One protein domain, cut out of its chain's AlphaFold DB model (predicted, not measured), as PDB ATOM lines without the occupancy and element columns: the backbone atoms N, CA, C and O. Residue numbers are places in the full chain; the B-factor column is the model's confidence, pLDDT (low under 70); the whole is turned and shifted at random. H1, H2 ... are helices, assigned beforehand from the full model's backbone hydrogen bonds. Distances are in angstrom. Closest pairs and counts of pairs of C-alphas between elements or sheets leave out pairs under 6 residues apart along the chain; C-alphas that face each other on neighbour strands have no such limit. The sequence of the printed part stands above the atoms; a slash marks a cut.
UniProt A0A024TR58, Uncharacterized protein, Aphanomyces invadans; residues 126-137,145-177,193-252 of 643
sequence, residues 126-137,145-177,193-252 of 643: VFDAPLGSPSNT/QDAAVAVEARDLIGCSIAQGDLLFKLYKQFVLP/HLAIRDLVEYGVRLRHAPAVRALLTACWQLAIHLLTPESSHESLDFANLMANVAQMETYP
ATOM      1  N   VAL A 126     220.949 197.066 190.463       72.94
ATOM      2  CA  VAL A 126     219.932 198.071 190.097       72.94
ATOM      3  C   VAL A 126     218.906 197.480 189.127       72.94
ATOM      4  O   VAL A 126     217.714 197.763 189.223       72.94
ATOM      5  N   PHE A 127     219.333 196.600 188.218       72.69
ATOM      6  CA  PHE A 127     218.431 195.971 187.251       72.69
ATOM      7  C   PHE A 127     217.569 194.859 187.858       72.69
ATOM      8  O   PHE A 127     216.525 194.537 187.285       72.69
ATOM      9  N   ASP A 128     218.004 194.308 188.995       74.75
ATOM     10  CA  ASP A 128     217.338 193.242 189.751       74.75
ATOM     11  C   ASP A 128     216.549 193.766 190.960       74.75
ATOM     12  O   ASP A 128     215.856 193.002 191.635       74.75
ATOM     13  N   ALA A 129     216.620 195.069 191.231       80.06
ATOM     14  CA  ALA A 129     215.960 195.692 192.366       80.06
ATOM     15  C   ALA A 129     214.429 195.774 192.198       80.06
ATOM     16  O   ALA A 129     213.918 195.893 191.078       80.06
ATOM     17  N   PRO A 130     213.669 195.746 193.311       82.94
ATOM     18  CA  PRO A 130     212.219 195.883 193.278       82.94
ATOM     19  C   PRO A 130     211.787 197.297 192.882       82.94
ATOM     20  O   PRO A 130     212.118 198.280 193.549       82.94
ATOM     21  N   LEU A 131     210.961 197.388 191.837       82.56
ATOM     22  CA  LEU A 131     210.334 198.650 191.429       82.56
ATOM     23  C   LEU A 131     209.202 199.082 192.378       82.56
ATOM     24  O   LEU A 131     208.955 200.274 192.539       82.56
ATOM     25  N   GLY A 132     208.530 198.120 193.017       79.81
ATOM     26  CA  GLY A 132     207.450 198.346 193.985       79.81
ATOM     27  C   GLY A 132     207.911 198.390 195.446       79.81
ATOM     28  O   GLY A 132     209.103 198.360 195.756       79.81
ATOM     29  N   SER A 133     206.947 198.445 196.363       74.25
ATOM     30  CA  SER A 133     207.186 198.311 197.797       74.25
ATOM     31  C   SER A 133     207.663 196.886 198.116       74.25
ATOM     32  O   SER A 133     207.101 195.922 197.585       74.25
ATOM     33  N   PRO A 134     208.676 196.699 198.982       63.94
ATOM     34  CA  PRO A 134     209.140 195.369 199.362       63.94
ATOM     35  C   PRO A 134     208.017 194.612 200.087       63.94
ATOM     36  O   PRO A 134     207.732 194.836 201.265       63.94
ATOM     37  N   SER A 135     207.343 193.703 199.382       52.66
ATOM     38  CA  SER A 135     206.213 192.956 199.926       52.66
ATOM     39  C   SER A 135     206.689 191.815 200.838       52.66
ATOM     40  O   SER A 135     206.819 190.676 200.409       52.66
ATOM     41  N   ASN A 136     206.912 192.141 202.114       45.72
ATOM     42  CA  ASN A 136     206.824 191.266 203.291       45.72
ATOM     43  C   ASN A 136     207.635 189.945 203.301       45.72
ATOM     44  O   ASN A 136     207.139 188.890 202.914       45.72
ATOM     45  N   THR A 137     208.827 189.954 203.913       41.53
ATOM     46  CA  THR A 137     209.177 189.154 205.117       41.53
ATOM     47  C   THR A 137     210.620 189.471 205.545       41.53
ATOM     48  O   THR A 137     211.542 189.264 204.771       41.53
ATOM     49  N   GLN A 145     222.122 200.073 201.704       57.47
ATOM     50  CA  GLN A 145     222.567 199.859 200.338       57.47
ATOM     51  C   GLN A 145     221.460 199.327 199.404       57.47
ATOM     52  O   GLN A 145     221.289 199.866 198.315       57.47
ATOM     53  N   ASP A 146     220.649 198.349 199.821       63.62
ATOM     54  CA  ASP A 146     219.612 197.736 198.964       63.62
ATOM     55  C   ASP A 146     218.436 198.692 198.707       63.62
ATOM     56  O   ASP A 146     217.836 198.712 197.628       63.62
ATOM     57  N   ALA A 147     218.125 199.543 199.689       69.50
ATOM     58  CA  ALA A 147     217.123 200.592 199.539       69.50
ATOM     59  C   ALA A 147     217.578 201.682 198.552       69.50
ATOM     60  O   ALA A 147     216.764 202.156 197.758       69.50
ATOM     61  N   ALA A 148     218.865 202.050 198.575       75.94
ATOM     62  CA  ALA A 148     219.442 203.018 197.644       75.94
ATOM     63  C   ALA A 148     219.421 202.497 196.198       75.94
ATOM     64  O   ALA A 148     218.985 203.209 195.297       75.94
ATOM     65  N   VAL A 149     219.773 201.224 195.998       77.44
ATOM     66  CA  VAL A 149     219.747 200.552 194.688       77.44
ATOM     67  C   VAL A 149     218.323 200.495 194.107       77.44
ATOM     68  O   VAL A 149     218.124 200.720 192.915       77.44
ATOM     69  N   ALA A 150     217.300 200.268 194.939       80.94
ATOM     70  CA  ALA A 150     215.902 200.288 194.496       80.94
ATOM     71  C   ALA A 150     215.381 201.697 194.157       80.94
ATOM     72  O   ALA A 150     214.486 201.839 193.323       80.94
ATOM     73  N   VAL A 151     215.900 202.745 194.810       82.38
ATOM     74  CA  VAL A 151     215.605 204.142 194.442       82.38
ATOM     75  C   VAL A 151     216.237 204.466 193.091       82.38
ATOM     76  O   VAL A 151     215.530 204.923 192.200       82.38
ATOM     77  N   GLU A 152     217.508 204.115 192.902       80.25
ATOM     78  CA  GLU A 152     218.215 204.297 191.631       80.25
ATOM     79  C   GLU A 152     217.504 203.579 190.469       80.25
ATOM     80  O   GLU A 152     217.296 204.161 189.406       80.25
ATOM     81  N   ALA A 153     217.026 202.349 190.685       80.00
ATOM     82  CA  ALA A 153     216.273 201.587 189.685       80.00
ATOM     83  C   ALA A 153     214.982 202.294 189.234       80.00
ATOM     84  O   ALA A 153     214.637 202.312 188.050       80.00
ATOM     85  N   ARG A 154     214.266 202.898 190.186       86.12
ATOM     86  CA  ARG A 154     213.040 203.660 189.932       86.12
ATOM     87  C   ARG A 154     213.314 204.965 189.193       86.12
ATOM     88  O   ARG A 154     212.568 205.293 188.267       86.12
ATOM     89  N   ASP A 155     214.390 205.657 189.550       82.25
ATOM     90  CA  ASP A 155     214.804 206.905 188.905       82.25
ATOM     91  C   ASP A 155     215.202 206.676 187.440       82.25
ATOM     92  O   ASP A 155     214.830 207.463 186.569       82.25
ATOM     93  N   LEU A 156     215.877 205.560 187.134       75.31
ATOM     94  CA  LEU A 156     216.276 205.199 185.767       75.31
ATOM     95  C   LEU A 156     215.097 204.991 184.812       75.31
ATOM     96  O   LEU A 156     215.187 205.307 183.625       75.31
ATOM     97  N   ILE A 157     214.000 204.441 185.322       80.19
ATOM     98  CA  ILE A 157     212.797 204.169 184.531       80.19
ATOM     99  C   ILE A 157     211.819 205.353 184.579       80.19
ATOM    100  O   ILE A 157     211.029 205.539 183.648       80.19
ATOM    101  N   GLY A 158     211.904 206.184 185.620       83.00
ATOM    102  CA  GLY A 158     211.014 207.315 185.861       83.00
ATOM    103  C   GLY A 158     209.678 206.895 186.478       83.00
ATOM    104  O   GLY A 158     208.634 207.383 186.051       83.00
ATOM    105  N   CYS A 159     209.689 205.969 187.444       85.25
ATOM    106  CA  CYS A 159     208.473 205.483 188.109       85.25
ATOM    107  C   CYS A 159     208.516 205.642 189.637       85.25
ATOM    108  O   CYS A 159     209.553 205.439 190.261       85.25
ATOM    109  N   SER A 160     207.372 205.932 190.266       85.06
ATOM    110  CA  SER A 160     207.240 205.974 191.731       85.06
ATOM    111  C   SER A 160     206.978 204.587 192.340       85.06
ATOM    112  O   SER A 160     206.617 203.638 191.645       85.06
ATOM    113  N   ILE A 161     207.119 204.450 193.666       84.50
ATOM    114  CA  ILE A 161     206.903 203.173 194.384       84.50
ATOM    115  C   ILE A 161     205.480 202.633 194.150       84.50
ATOM    116  O   ILE A 161     205.295 201.453 193.858       84.50
ATOM    117  N   ALA A 162     204.471 203.508 194.224       81.62
ATOM    118  CA  ALA A 162     203.072 203.135 194.006       81.62
ATOM    119  C   ALA A 162     202.807 202.701 192.553       81.62
ATOM    120  O   ALA A 162     202.030 201.774 192.306       81.62
ATOM    121  N   GLN A 163     203.483 203.338 191.593       84.31
ATOM    122  CA  GLN A 163     203.424 202.959 190.182       84.31
ATOM    123  C   GLN A 163     204.112 201.608 189.941       84.31
ATOM    124  O   GLN A 163     203.575 200.779 189.208       84.31
ATOM    125  N   GLY A 164     205.239 201.339 190.607       83.44
ATOM    126  CA  GLY A 164     205.909 200.038 190.591       83.44
ATOM    127  C   GLY A 164     205.027 198.902 191.125       83.44
ATOM    128  O   GLY A 164     204.953 197.837 190.510       83.44
ATOM    129  N   ASP A 165     204.280 199.138 192.208       82.75
ATOM    130  CA  ASP A 165     203.316 198.168 192.754       82.75
ATOM    131  C   ASP A 165     202.148 197.889 191.800       82.75
ATOM    132  O   ASP A 165     201.695 196.744 191.669       82.75
ATOM    133  N   LEU A 166     201.643 198.927 191.129       83.69
ATOM    134  CA  LEU A 166     200.600 198.793 190.112       83.69
ATOM    135  C   LEU A 166     201.108 197.980 188.915       83.69
ATOM    136  O   LEU A 166     200.443 197.030 188.494       83.69
ATOM    137  N   LEU A 167     202.302 198.302 188.413       84.75
ATOM    138  CA  LEU A 167     202.947 197.567 187.328       84.75
ATOM    139  C   LEU A 167     203.163 196.103 187.692       84.75
ATOM    140  O   LEU A 167     202.849 195.234 186.887       84.75
ATOM    141  N   PHE A 168     203.638 195.808 188.903       84.94
ATOM    142  CA  PHE A 168     203.848 194.430 189.336       84.94
ATOM    143  C   PHE A 168     202.538 193.633 189.389       84.94
ATOM    144  O   PHE A 168     202.487 192.494 188.919       84.94
ATOM    145  N   LYS A 169     201.448 194.234 189.889       81.31
ATOM    146  CA  LYS A 169     200.115 193.603 189.878       81.31
ATOM    147  C   LYS A 169     199.650 193.291 188.458       81.31
ATOM    148  O   LYS A 169     199.173 192.184 188.212       81.31
ATOM    149  N   LEU A 170     199.819 194.234 187.534       81.94
ATOM    150  CA  LEU A 170     199.435 194.057 186.135       81.94
ATOM    151  C   LEU A 170     200.309 193.028 185.421       81.94
ATOM    152  O   LEU A 170     199.797 192.154 184.727       81.94
ATOM    153  N   TYR A 171     201.617 193.073 185.646       80.75
ATOM    154  CA  TYR A 171     202.577 192.121 185.101       80.75
ATOM    155  C   TYR A 171     202.271 190.697 185.563       80.75
ATOM    156  O   TYR A 171     202.233 189.764 184.760       80.75
ATOM    157  N   LYS A 172     201.926 190.527 186.842       79.81
ATOM    158  CA  LYS A 172     201.500 189.239 187.388       79.81
ATOM    159  C   LYS A 172     200.189 188.722 186.784       79.81
ATOM    160  O   LYS A 172     199.999 187.513 186.722       79.81
ATOM    161  N   GLN A 173     199.280 189.608 186.384       74.94
ATOM    162  CA  GLN A 173     197.986 189.231 185.804       74.94
ATOM    163  C   GLN A 173     198.064 188.937 184.304       74.94
ATOM    164  O   GLN A 173     197.418 188.001 183.836       74.94
ATOM    165  N   PHE A 174     198.824 189.738 183.557       72.31
ATOM    166  CA  PHE A 174     198.835 189.712 182.094       72.31
ATOM    167  C   PHE A 174     200.041 188.994 181.488       72.31
ATOM    168  O   PHE A 174     199.966 188.567 180.339       72.31
ATOM    169  N   VAL A 175     201.148 188.869 182.228       72.12
ATOM    170  CA  VAL A 175     202.413 188.328 181.706       72.12
ATOM    171  C   VAL A 175     202.822 187.042 182.415       72.12
ATOM    172  O   VAL A 175     203.190 186.080 181.739       72.12
ATOM    173  N   LEU A 176     202.725 186.969 183.749       65.50
ATOM    174  CA  LEU A 176     202.887 185.684 184.435       65.50
ATOM    175  C   LEU A 176     201.613 184.840 184.268       65.50
ATOM    176  O   LEU A 176     200.527 185.295 184.624       65.50
ATOM    177  N   PRO A 177     201.709 183.595 183.774       54.75
ATOM    178  CA  PRO A 177     200.546 182.732 183.667       54.75
ATOM    179  C   PRO A 177     199.992 182.425 185.061       54.75
ATOM    180  O   PRO A 177     200.683 181.900 185.938       54.75
ATOM    181  N   HIS A 193     209.340 190.015 192.775       74.75
ATOM    182  CA  HIS A 193     208.963 191.396 192.479       74.75
ATOM    183  C   HIS A 193     209.201 191.707 190.996       74.75
ATOM    184  O   HIS A 193     209.881 190.951 190.310       74.75
ATOM    185  N   LEU A 194     208.653 192.824 190.504       81.62
ATOM    186  CA  LEU A 194     208.970 193.326 189.163       81.62
ATOM    187  C   LEU A 194     210.320 194.043 189.185       81.62
ATOM    188  O   LEU A 194     210.475 195.006 189.943       81.62
ATOM    189  N   ALA A 195     211.248 193.601 188.341       82.50
ATOM    190  CA  ALA A 195     212.544 194.238 188.147       82.50
ATOM    191  C   ALA A 195     212.662 194.873 186.749       82.50
ATOM    192  O   ALA A 195     211.888 194.576 185.834       82.50
ATOM    193  N   ILE A 196     213.665 195.738 186.552       78.50
ATOM    194  CA  ILE A 196     213.965 196.339 185.238       78.50
ATOM    195  C   ILE A 196     214.232 195.247 184.201       78.50
ATOM    196  O   ILE A 196     213.778 195.337 183.060       78.50
ATOM    197  N   ARG A 197     214.942 194.188 184.607       75.50
ATOM    198  CA  ARG A 197     215.287 193.052 183.747       75.50
ATOM    199  C   ARG A 197     214.057 192.370 183.137       75.50
ATOM    200  O   ARG A 197     214.086 192.031 181.956       75.50
ATOM    201  N   ASP A 198     212.969 192.237 183.895       78.31
ATOM    202  CA  ASP A 198     211.709 191.653 183.411       78.31
ATOM    203  C   ASP A 198     211.057 192.522 182.322       78.31
ATOM    204  O   ASP A 198     210.536 192.020 181.323       78.31
ATOM    205  N   LEU A 199     211.119 193.848 182.486       79.25
ATOM    206  CA  LEU A 199     210.598 194.815 181.516       79.25
ATOM    207  C   LEU A 199     211.439 194.854 180.235       79.25
ATOM    208  O   LEU A 199     210.883 194.948 179.137       79.25
ATOM    209  N   VAL A 200     212.763 194.730 180.362       75.69
ATOM    210  CA  VAL A 200     213.677 194.576 179.221       75.69
ATOM    211  C   VAL A 200     213.357 193.285 178.464       75.69
ATOM    212  O   VAL A 200     213.191 193.315 177.245       75.69
ATOM    213  N   GLU A 201     213.190 192.154 179.156       75.12
ATOM    214  CA  GLU A 201     212.836 190.884 178.508       75.12
ATOM    215  C   GLU A 201     211.491 190.981 177.767       75.12
ATOM    216  O   GLU A 201     211.363 190.527 176.624       75.12
ATOM    217  N   TYR A 202     210.502 191.635 178.380       77.56
ATOM    218  CA  TYR A 202     209.218 191.928 177.751       77.56
ATOM    219  C   TYR A 202     209.373 192.782 176.477       77.56
ATOM    220  O   TYR A 202     208.795 192.451 175.436       77.56
ATOM    221  N   GLY A 203     210.193 193.838 176.517       74.62
ATOM    222  CA  GLY A 203     210.488 194.698 175.366       74.62
ATOM    223  C   GLY A 203     211.195 193.965 174.221       74.62
ATOM    224  O   GLY A 203     210.808 194.111 173.054       74.62
ATOM    225  N   VAL A 204     212.173 193.116 174.548       70.38
ATOM    226  CA  VAL A 204     212.961 192.334 173.581       70.38
ATOM    227  C   VAL A 204     212.094 191.326 172.828       70.38
ATOM    228  O   VAL A 204     212.197 191.236 171.603       70.38
ATOM    229  N   ARG A 205     211.184 190.619 173.513       74.19
ATOM    230  CA  ARG A 205     210.251 189.663 172.873       74.19
ATOM    231  C   ARG A 205     209.390 190.312 171.783       74.19
ATOM    232  O   ARG A 205     208.992 189.648 170.830       74.19
ATOM    233  N   LEU A 206     209.134 191.613 171.900       74.44
ATOM    234  CA  LEU A 206     208.295 192.392 170.987       74.44
ATOM    235  C   LEU A 206     209.100 193.171 169.933       74.44
ATOM    236  O   LEU A 206     208.517 193.839 169.077       74.44
ATOM    237  N   ARG A 207     210.437 193.081 169.953       71.38
ATOM    238  CA  ARG A 207     211.336 193.857 169.082       71.38
ATOM    239  C   ARG A 207     211.138 193.569 167.594       71.38
ATOM    240  O   ARG A 207     211.245 194.480 166.777       71.38
ATOM    241  N   HIS A 208     210.820 192.327 167.239       73.31
ATOM    242  CA  HIS A 208     210.624 191.910 165.846       73.31
ATOM    243  C   HIS A 208     209.255 192.306 165.261       73.31
ATOM    244  O   HIS A 208     209.029 192.115 164.070       73.31
ATOM    245  N   ALA A 209     208.349 192.876 166.067       81.19
ATOM    246  CA  ALA A 209     206.993 193.239 165.656       81.19
ATOM    247  C   ALA A 209     206.605 194.643 166.174       81.19
ATOM    248  O   ALA A 209     205.846 194.767 167.141       81.19
ATOM    249  N   PRO A 210     207.077 195.731 165.532       77.25
ATOM    250  CA  PRO A 210     206.912 197.098 166.042       77.25
ATOM    251  C   PRO A 210     205.444 197.541 166.144       77.25
ATOM    252  O   PRO A 210     205.077 198.244 167.082       77.25
ATOM    253  N   ALA A 211     204.584 197.084 165.228       80.00
ATOM    254  CA  ALA A 211     203.148 197.365 165.275       80.00
ATOM    255  C   ALA A 211     202.464 196.712 166.491       80.00
ATOM    256  O   ALA A 211     201.616 197.327 167.135       80.00
ATOM    257  N   VAL A 212     202.872 195.488 166.844       82.56
ATOM    258  CA  VAL A 212     202.365 194.767 168.023       82.56
ATOM    259  C   VAL A 212     202.854 195.438 169.303       82.56
ATOM    260  O   VAL A 212     202.077 195.610 170.236       82.56
ATOM    261  N   ARG A 213     204.115 195.889 169.326       80.94
ATOM    262  CA  ARG A 213     204.670 196.669 170.438       80.94
ATOM    263  C   ARG A 213     203.863 197.945 170.685       80.94
ATOM    264  O   ARG A 213     203.446 198.165 171.813       80.94
ATOM    265  N   ALA A 214     203.585 198.736 169.646       82.50
ATOM    266  CA  ALA A 214     202.802 199.969 169.771       82.50
ATOM    267  C   ALA A 214     201.374 199.716 170.286       82.50
ATOM    268  O   ALA A 214     200.900 200.428 171.172       82.50
ATOM    269  N   LEU A 215     200.709 198.671 169.776       84.94
ATOM    270  CA  LEU A 215     199.378 198.271 170.238       84.94
ATOM    271  C   LEU A 215     199.395 197.856 171.713       84.94
ATOM    272  O   LEU A 215     198.577 198.333 172.494       84.94
ATOM    273  N   LEU A 216     200.343 197.002 172.108       84.81
ATOM    274  CA  LEU A 216     200.469 196.558 173.493       84.81
ATOM    275  C   LEU A 216     200.784 197.728 174.425       84.81
ATOM    276  O   LEU A 216     200.162 197.828 175.474       84.81
ATOM    277  N   THR A 217     201.674 198.645 174.040       85.88
ATOM    278  CA  THR A 217     201.941 199.868 174.811       85.88
ATOM    279  C   THR A 217     200.661 200.676 175.043       85.88
ATOM    280  O   THR A 217     200.417 201.098 176.171       85.88
ATOM    281  N   ALA A 218     199.800 200.825 174.031       85.06
ATOM    282  CA  ALA A 218     198.510 201.500 174.183       85.06
ATOM    283  C   ALA A 218     197.537 200.732 175.101       85.06
ATOM    284  O   ALA A 218     196.857 201.342 175.926       85.06
ATOM    285  N   CYS A 219     197.490 199.398 175.007       87.25
ATOM    286  CA  CYS A 219     196.679 198.563 175.901       87.25
ATOM    287  C   CYS A 219     197.136 198.666 177.362       87.25
ATOM    288  O   CYS A 219     196.302 198.783 178.258       87.25
ATOM    289  N   TRP A 220     198.448 198.661 177.601       87.44
ATOM    290  CA  TRP A 220     199.035 198.865 178.922       87.44
ATOM    291  C   TRP A 220     198.725 200.256 179.472       87.44
ATOM    292  O   TRP A 220     198.283 200.366 180.612       87.44
ATOM    293  N   GLN A 221     198.873 201.298 178.649       88.25
ATOM    294  CA  GLN A 221     198.526 202.668 179.026       88.25
ATOM    295  C   GLN A 221     197.058 202.771 179.456       88.25
ATOM    296  O   GLN A 221     196.749 203.346 180.498       88.25
ATOM    297  N   LEU A 222     196.149 202.158 178.691       86.06
ATOM    298  CA  LEU A 222     194.725 202.127 179.015       86.06
ATOM    299  C   LEU A 222     194.447 201.360 180.317       86.06
ATOM    300  O   LEU A 222     193.689 201.841 181.155       86.06
ATOM    301  N   ALA A 223     195.069 200.194 180.513       84.62
ATOM    302  CA  ALA A 223     194.910 199.401 181.731       84.62
ATOM    303  C   ALA A 223     195.401 200.156 182.976       84.62
ATOM    304  O   ALA A 223     194.729 200.148 184.006       84.62
ATOM    305  N   ILE A 224     196.534 200.854 182.867       86.31
ATOM    306  CA  ILE A 224     197.074 201.704 183.930       86.31
ATOM    307  C   ILE A 224     196.104 202.845 184.233       86.31
ATOM    308  O   ILE A 224     195.755 203.032 185.397       86.31
ATOM    309  N   HIS A 225     195.596 203.558 183.224       83.50
ATOM    310  CA  HIS A 225     194.620 204.632 183.439       83.50
ATOM    311  C   HIS A 225     193.335 204.152 184.122       83.50
ATOM    312  O   HIS A 225     192.834 204.840 185.003       83.50
ATOM    313  N   LEU A 226     192.819 202.975 183.758       81.75
ATOM    314  CA  LEU A 226     191.590 202.426 184.343       81.75
ATOM    315  C   LEU A 226     191.758 201.950 185.793       81.75
ATOM    316  O   LEU A 226     190.782 201.899 186.537       81.75
ATOM    317  N   LEU A 227     192.973 201.561 186.181       79.06
ATOM    318  CA  LEU A 227     193.268 200.996 187.502       79.06
ATOM    319  C   LEU A 227     193.943 201.992 188.450       79.06
ATOM    320  O   LEU A 227     194.113 201.688 189.632       79.06
ATOM    321  N   THR A 228     194.315 203.171 187.950       78.19
ATOM    322  CA  THR A 228     194.835 204.269 188.764       78.19
ATOM    323  C   THR A 228     193.652 204.988 189.425       78.19
ATOM    324  O   THR A 228     192.762 205.456 188.718       78.19
ATOM    325  N   PRO A 229     193.585 205.072 190.766       71.69
ATOM    326  CA  PRO A 229     192.480 205.744 191.445       71.69
ATOM    327  C   PRO A 229     192.463 207.248 191.120       71.69
ATOM    328  O   PRO A 229     193.509 207.896 191.116       71.69
ATOM    329  N   GLU A 230     191.272 207.820 190.905       61.25
ATOM    330  CA  GLU A 230     191.070 209.232 190.505       61.25
ATOM    331  C   GLU A 230     191.711 210.259 191.460       61.25
ATOM    332  O   GLU A 230     191.965 211.397 191.077       61.25
ATOM    333  N   SER A 231     192.014 209.865 192.701       56.03
ATOM    334  CA  SER A 231     192.670 210.704 193.708       56.03
ATOM    335  C   SER A 231     194.194 210.803 193.565       56.03
ATOM    336  O   SER A 231     194.822 211.560 194.303       56.03
ATOM    337  N   SER A 232     194.814 210.018 192.678       59.00
ATOM    338  CA  SER A 232     196.261 210.045 192.440       59.00
ATOM    339  C   SER A 232     196.583 210.810 191.155       59.00
ATOM    340  O   SER A 232     196.324 210.335 190.056       59.00
ATOM    341  N   HIS A 233     197.175 211.999 191.292       55.44
ATOM    342  CA  HIS A 233     197.603 212.847 190.168       55.44
ATOM    343  C   HIS A 233     198.823 212.302 189.392       55.44
ATOM    344  O   HIS A 233     199.299 212.948 188.463       55.44
ATOM    345  N   GLU A 234     199.328 211.118 189.743       61.94
ATOM    346  CA  GLU A 234     200.534 210.516 189.171       61.94
ATOM    347  C   GLU A 234     200.188 209.285 188.320       61.94
ATOM    348  O   GLU A 234     200.523 208.150 188.667       61.94
ATOM    349  N   SER A 235     199.503 209.482 187.189       70.81
ATOM    350  CA  SER A 235     199.323 208.397 186.219       70.81
ATOM    351  C   SER A 235     200.654 208.082 185.540       70.81
ATOM    352  O   SER A 235     201.268 208.970 184.945       70.81
ATOM    353  N   LEU A 236     201.083 206.824 185.600       81.19
ATOM    354  CA  LEU A 236     202.288 206.369 184.921       81.19
ATOM    355  C   LEU A 236     202.093 206.412 183.396       81.19
ATOM    356  O   LEU A 236     201.147 205.831 182.860       81.19
ATOM    357  N   ASP A 237     203.019 207.061 182.696       86.50
ATOM    358  CA  ASP A 237     203.116 206.990 181.240       86.50
ATOM    359  C   ASP A 237     203.971 205.782 180.840       86.50
ATOM    360  O   ASP A 237     205.204 205.810 180.852       86.50
ATOM    361  N   PHE A 238     203.297 204.691 180.496       86.88
ATOM    362  CA  PHE A 238     203.910 203.441 180.077       86.88
ATOM    363  C   PHE A 238     204.667 203.566 178.751       86.88
ATOM    364  O   PHE A 238     205.628 202.829 178.522       86.88
ATOM    365  N   ALA A 239     204.272 204.492 177.870       85.38
ATOM    366  CA  ALA A 239     204.986 204.717 176.618       85.38
ATOM    367  C   ALA A 239     206.358 205.345 176.884       85.38
ATOM    368  O   ALA A 239     207.363 204.850 176.368       85.38
ATOM    369  N   ASN A 240     206.408 206.365 177.744       86.06
ATOM    370  CA  ASN A 240     207.667 206.962 178.190       86.06
ATOM    371  C   ASN A 240     208.514 205.977 179.007       86.06
ATOM    372  O   ASN A 240     209.714 205.867 178.765       86.06
ATOM    373  N   LEU A 241     207.895 205.176 179.878       87.75
ATOM    374  CA  LEU A 241     208.582 204.107 180.605       87.75
ATOM    375  C   LEU A 241     209.265 203.115 179.652       87.75
ATOM    376  O   LEU A 241     210.454 202.840 179.783       87.75
ATOM    377  N   MET A 242     208.546 202.602 178.649       84.81
ATOM    378  CA  MET A 242     209.115 201.659 177.682       84.81
ATOM    379  C   MET A 242     210.120 202.314 176.728       84.81
ATOM    380  O   MET A 242     210.957 201.610 176.158       84.81
ATOM    381  N   ALA A 243     210.056 203.635 176.539       81.62
ATOM    382  CA  ALA A 243     211.083 204.395 175.837       81.62
ATOM    383  C   ALA A 243     212.366 204.504 176.677       81.62
ATOM    384  O   ALA A 243     213.448 204.298 176.132       81.62
ATOM    385  N   ASN A 244     212.258 204.736 177.988       80.38
ATOM    386  CA  ASN A 244     213.393 204.734 178.917       80.38
ATOM    387  C   ASN A 244     214.024 203.336 179.018       80.38
ATOM    388  O   ASN A 244     215.235 203.198 178.870       80.38
ATOM    389  N   VAL A 245     213.210 202.279 179.129       77.12
ATOM    390  CA  VAL A 245     213.680 200.881 179.083       77.12
ATOM    391  C   VAL A 245     214.406 200.586 177.763       77.12
ATOM    392  O   VAL A 245     215.482 199.997 177.768       77.12
ATOM    393  N   ALA A 246     213.884 201.061 176.626       72.81
ATOM    394  CA  ALA A 246     214.553 200.915 175.331       72.81
ATOM    395  C   ALA A 246     215.866 201.709 175.232       72.81
ATOM    396  O   ALA A 246     216.781 201.292 174.528       72.81
ATOM    397  N   GLN A 247     215.987 202.845 175.922       67.50
ATOM    398  CA  GLN A 247     217.260 203.564 176.023       67.50
ATOM    399  C   GLN A 247     218.267 202.773 176.864       67.50
ATOM    400  O   GLN A 247     219.437 202.699 176.494       67.50
ATOM    401  N   MET A 248     217.821 202.101 177.926       63.12
ATOM    402  CA  MET A 248     218.668 201.211 178.728       63.12
ATOM    403  C   MET A 248     219.134 199.977 177.937       63.12
ATOM    404  O   MET A 248     220.259 199.535 178.132       63.12
ATOM    405  N   GLU A 249     218.348 199.492 176.963       57.66
ATOM    406  CA  GLU A 249     218.816 198.486 175.987       57.66
ATOM    407  C   GLU A 249     220.017 198.987 175.155       57.66
ATOM    408  O   GLU A 249     220.778 198.178 174.629       57.66
ATOM    409  N   THR A 250     220.194 200.307 175.013       53.09
ATOM    410  CA  THR A 250     221.228 200.925 174.161       53.09
ATOM    411  C   THR A 250     222.435 201.502 174.910       53.09
ATOM    412  O   THR A 250     223.456 201.742 174.268       53.09
ATOM    413  N   TYR A 251     222.358 201.685 176.234       51.81
ATOM    414  CA  TYR A 251     223.422 202.284 177.058       51.81
ATOM    415  C   TYR A 251     223.803 201.392 178.249       51.81
ATOM    416  O   TYR A 251     223.432 201.701 179.382       51.81
ATOM    417  N   PRO A 252     224.522 200.278 178.038       50.38
ATOM    418  CA  PRO A 252     224.826 199.410 179.164       50.38
ATOM    419  C   PRO A 252     226.098 199.796 179.936       50.38
ATOM    420  O   PRO A 252     226.254 199.325 181.060       50.38
TER     421      PRO A 252
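What this domain is: This is residues 126 to 137, 145 to 177 and 193 to 252 of the 643 residues of an uncharacterized protein of Aphanomyces invadans (UniProt A0A024TR58). Five helices are set crosswise in a compact group round H5: H5 crosses H3 almost at right angles, the long H4 runs aslant past the first residue of H5, and the last residues of H1 meet H5 farther along it. H2 lies nearest the middle of the domain, near H1 and H4 but apart from H5. The printed part has 105 residues with five named helices, in the order H1, H2, H3, H4, H5, and no named strand; the class is all helix. The whole is compact, with a radius of gyration of the C-alphas of 13.4 A, and spans 39 by 37 by 28 A.

Where its parts are: Residues 126 to 137 come first and hold no named element; C-alpha 126 is at (219.932, 198.071, 190.097). After a cut, H1 takes residues 145 to 157 and is 19.1 A long from first to last C-alpha, beginning at (222.567, 199.859, 200.338). H2, residues 161 to 174, is 19.9 A long. After a second cut come H3, residues 196 to 205, 14.5 A, and H4, residues 210 to 227, the longest helix at 25.7 A. H5, residues 238 to 248, is 15.0 A long and ends at C-alpha 248, (218.668, 201.211, 178.728).

How they stand to each other: H5 is the hub, touching three helices, and the packing is mostly crossed, with no touching pair at a shallow tilt. H5 touches H3 about perpendicular, at 86 degrees; their closest C-alphas, of Val 200 and Val 245, are 6.3 A apart. H4 touches H5 with residues 217 to 221 alone, at a steep tilt of 51 degrees, opposite ways; the closest C-alphas, of Gln 221 and Phe 238, are 5.5 A apart. H1 touches H5 with residues 156 to 157 alone, at a tilt of 69 degrees, only just steep; the C-alphas of Ile 157 and Asn 244 are the closest, at 5.7 A. H2 is close to H4 but not clearly touching, with the closest C-alphas, of Leu 166 and Ile 224, 7.7 A apart. H1 and H4 are apart. Every O i to N i+4 pair is within hydrogen-bond range in H2, H3, H4 and H5; in H1 it is 8 of 9.

The domain as a whole: The C-alphas of Thr 137 and Ala 211, the two farthest apart, are 41.1 A from each other. Residues 138 to 144 are not printed, with 17.8 A between C-alphas 137 and 145; residues 178 to 192 are not printed either, with 15.0 A between C-alphas 177 and 193. Of the links that are printed whole, H1 to H2 and H3 to H4 are tight and H4 to H5 is short. The mean pLDDT of the printed part is 76.0, and it is under 70 in residues 134 to 137, 145 to 147, 176 to 177, 230 to 234 and 247 to 252.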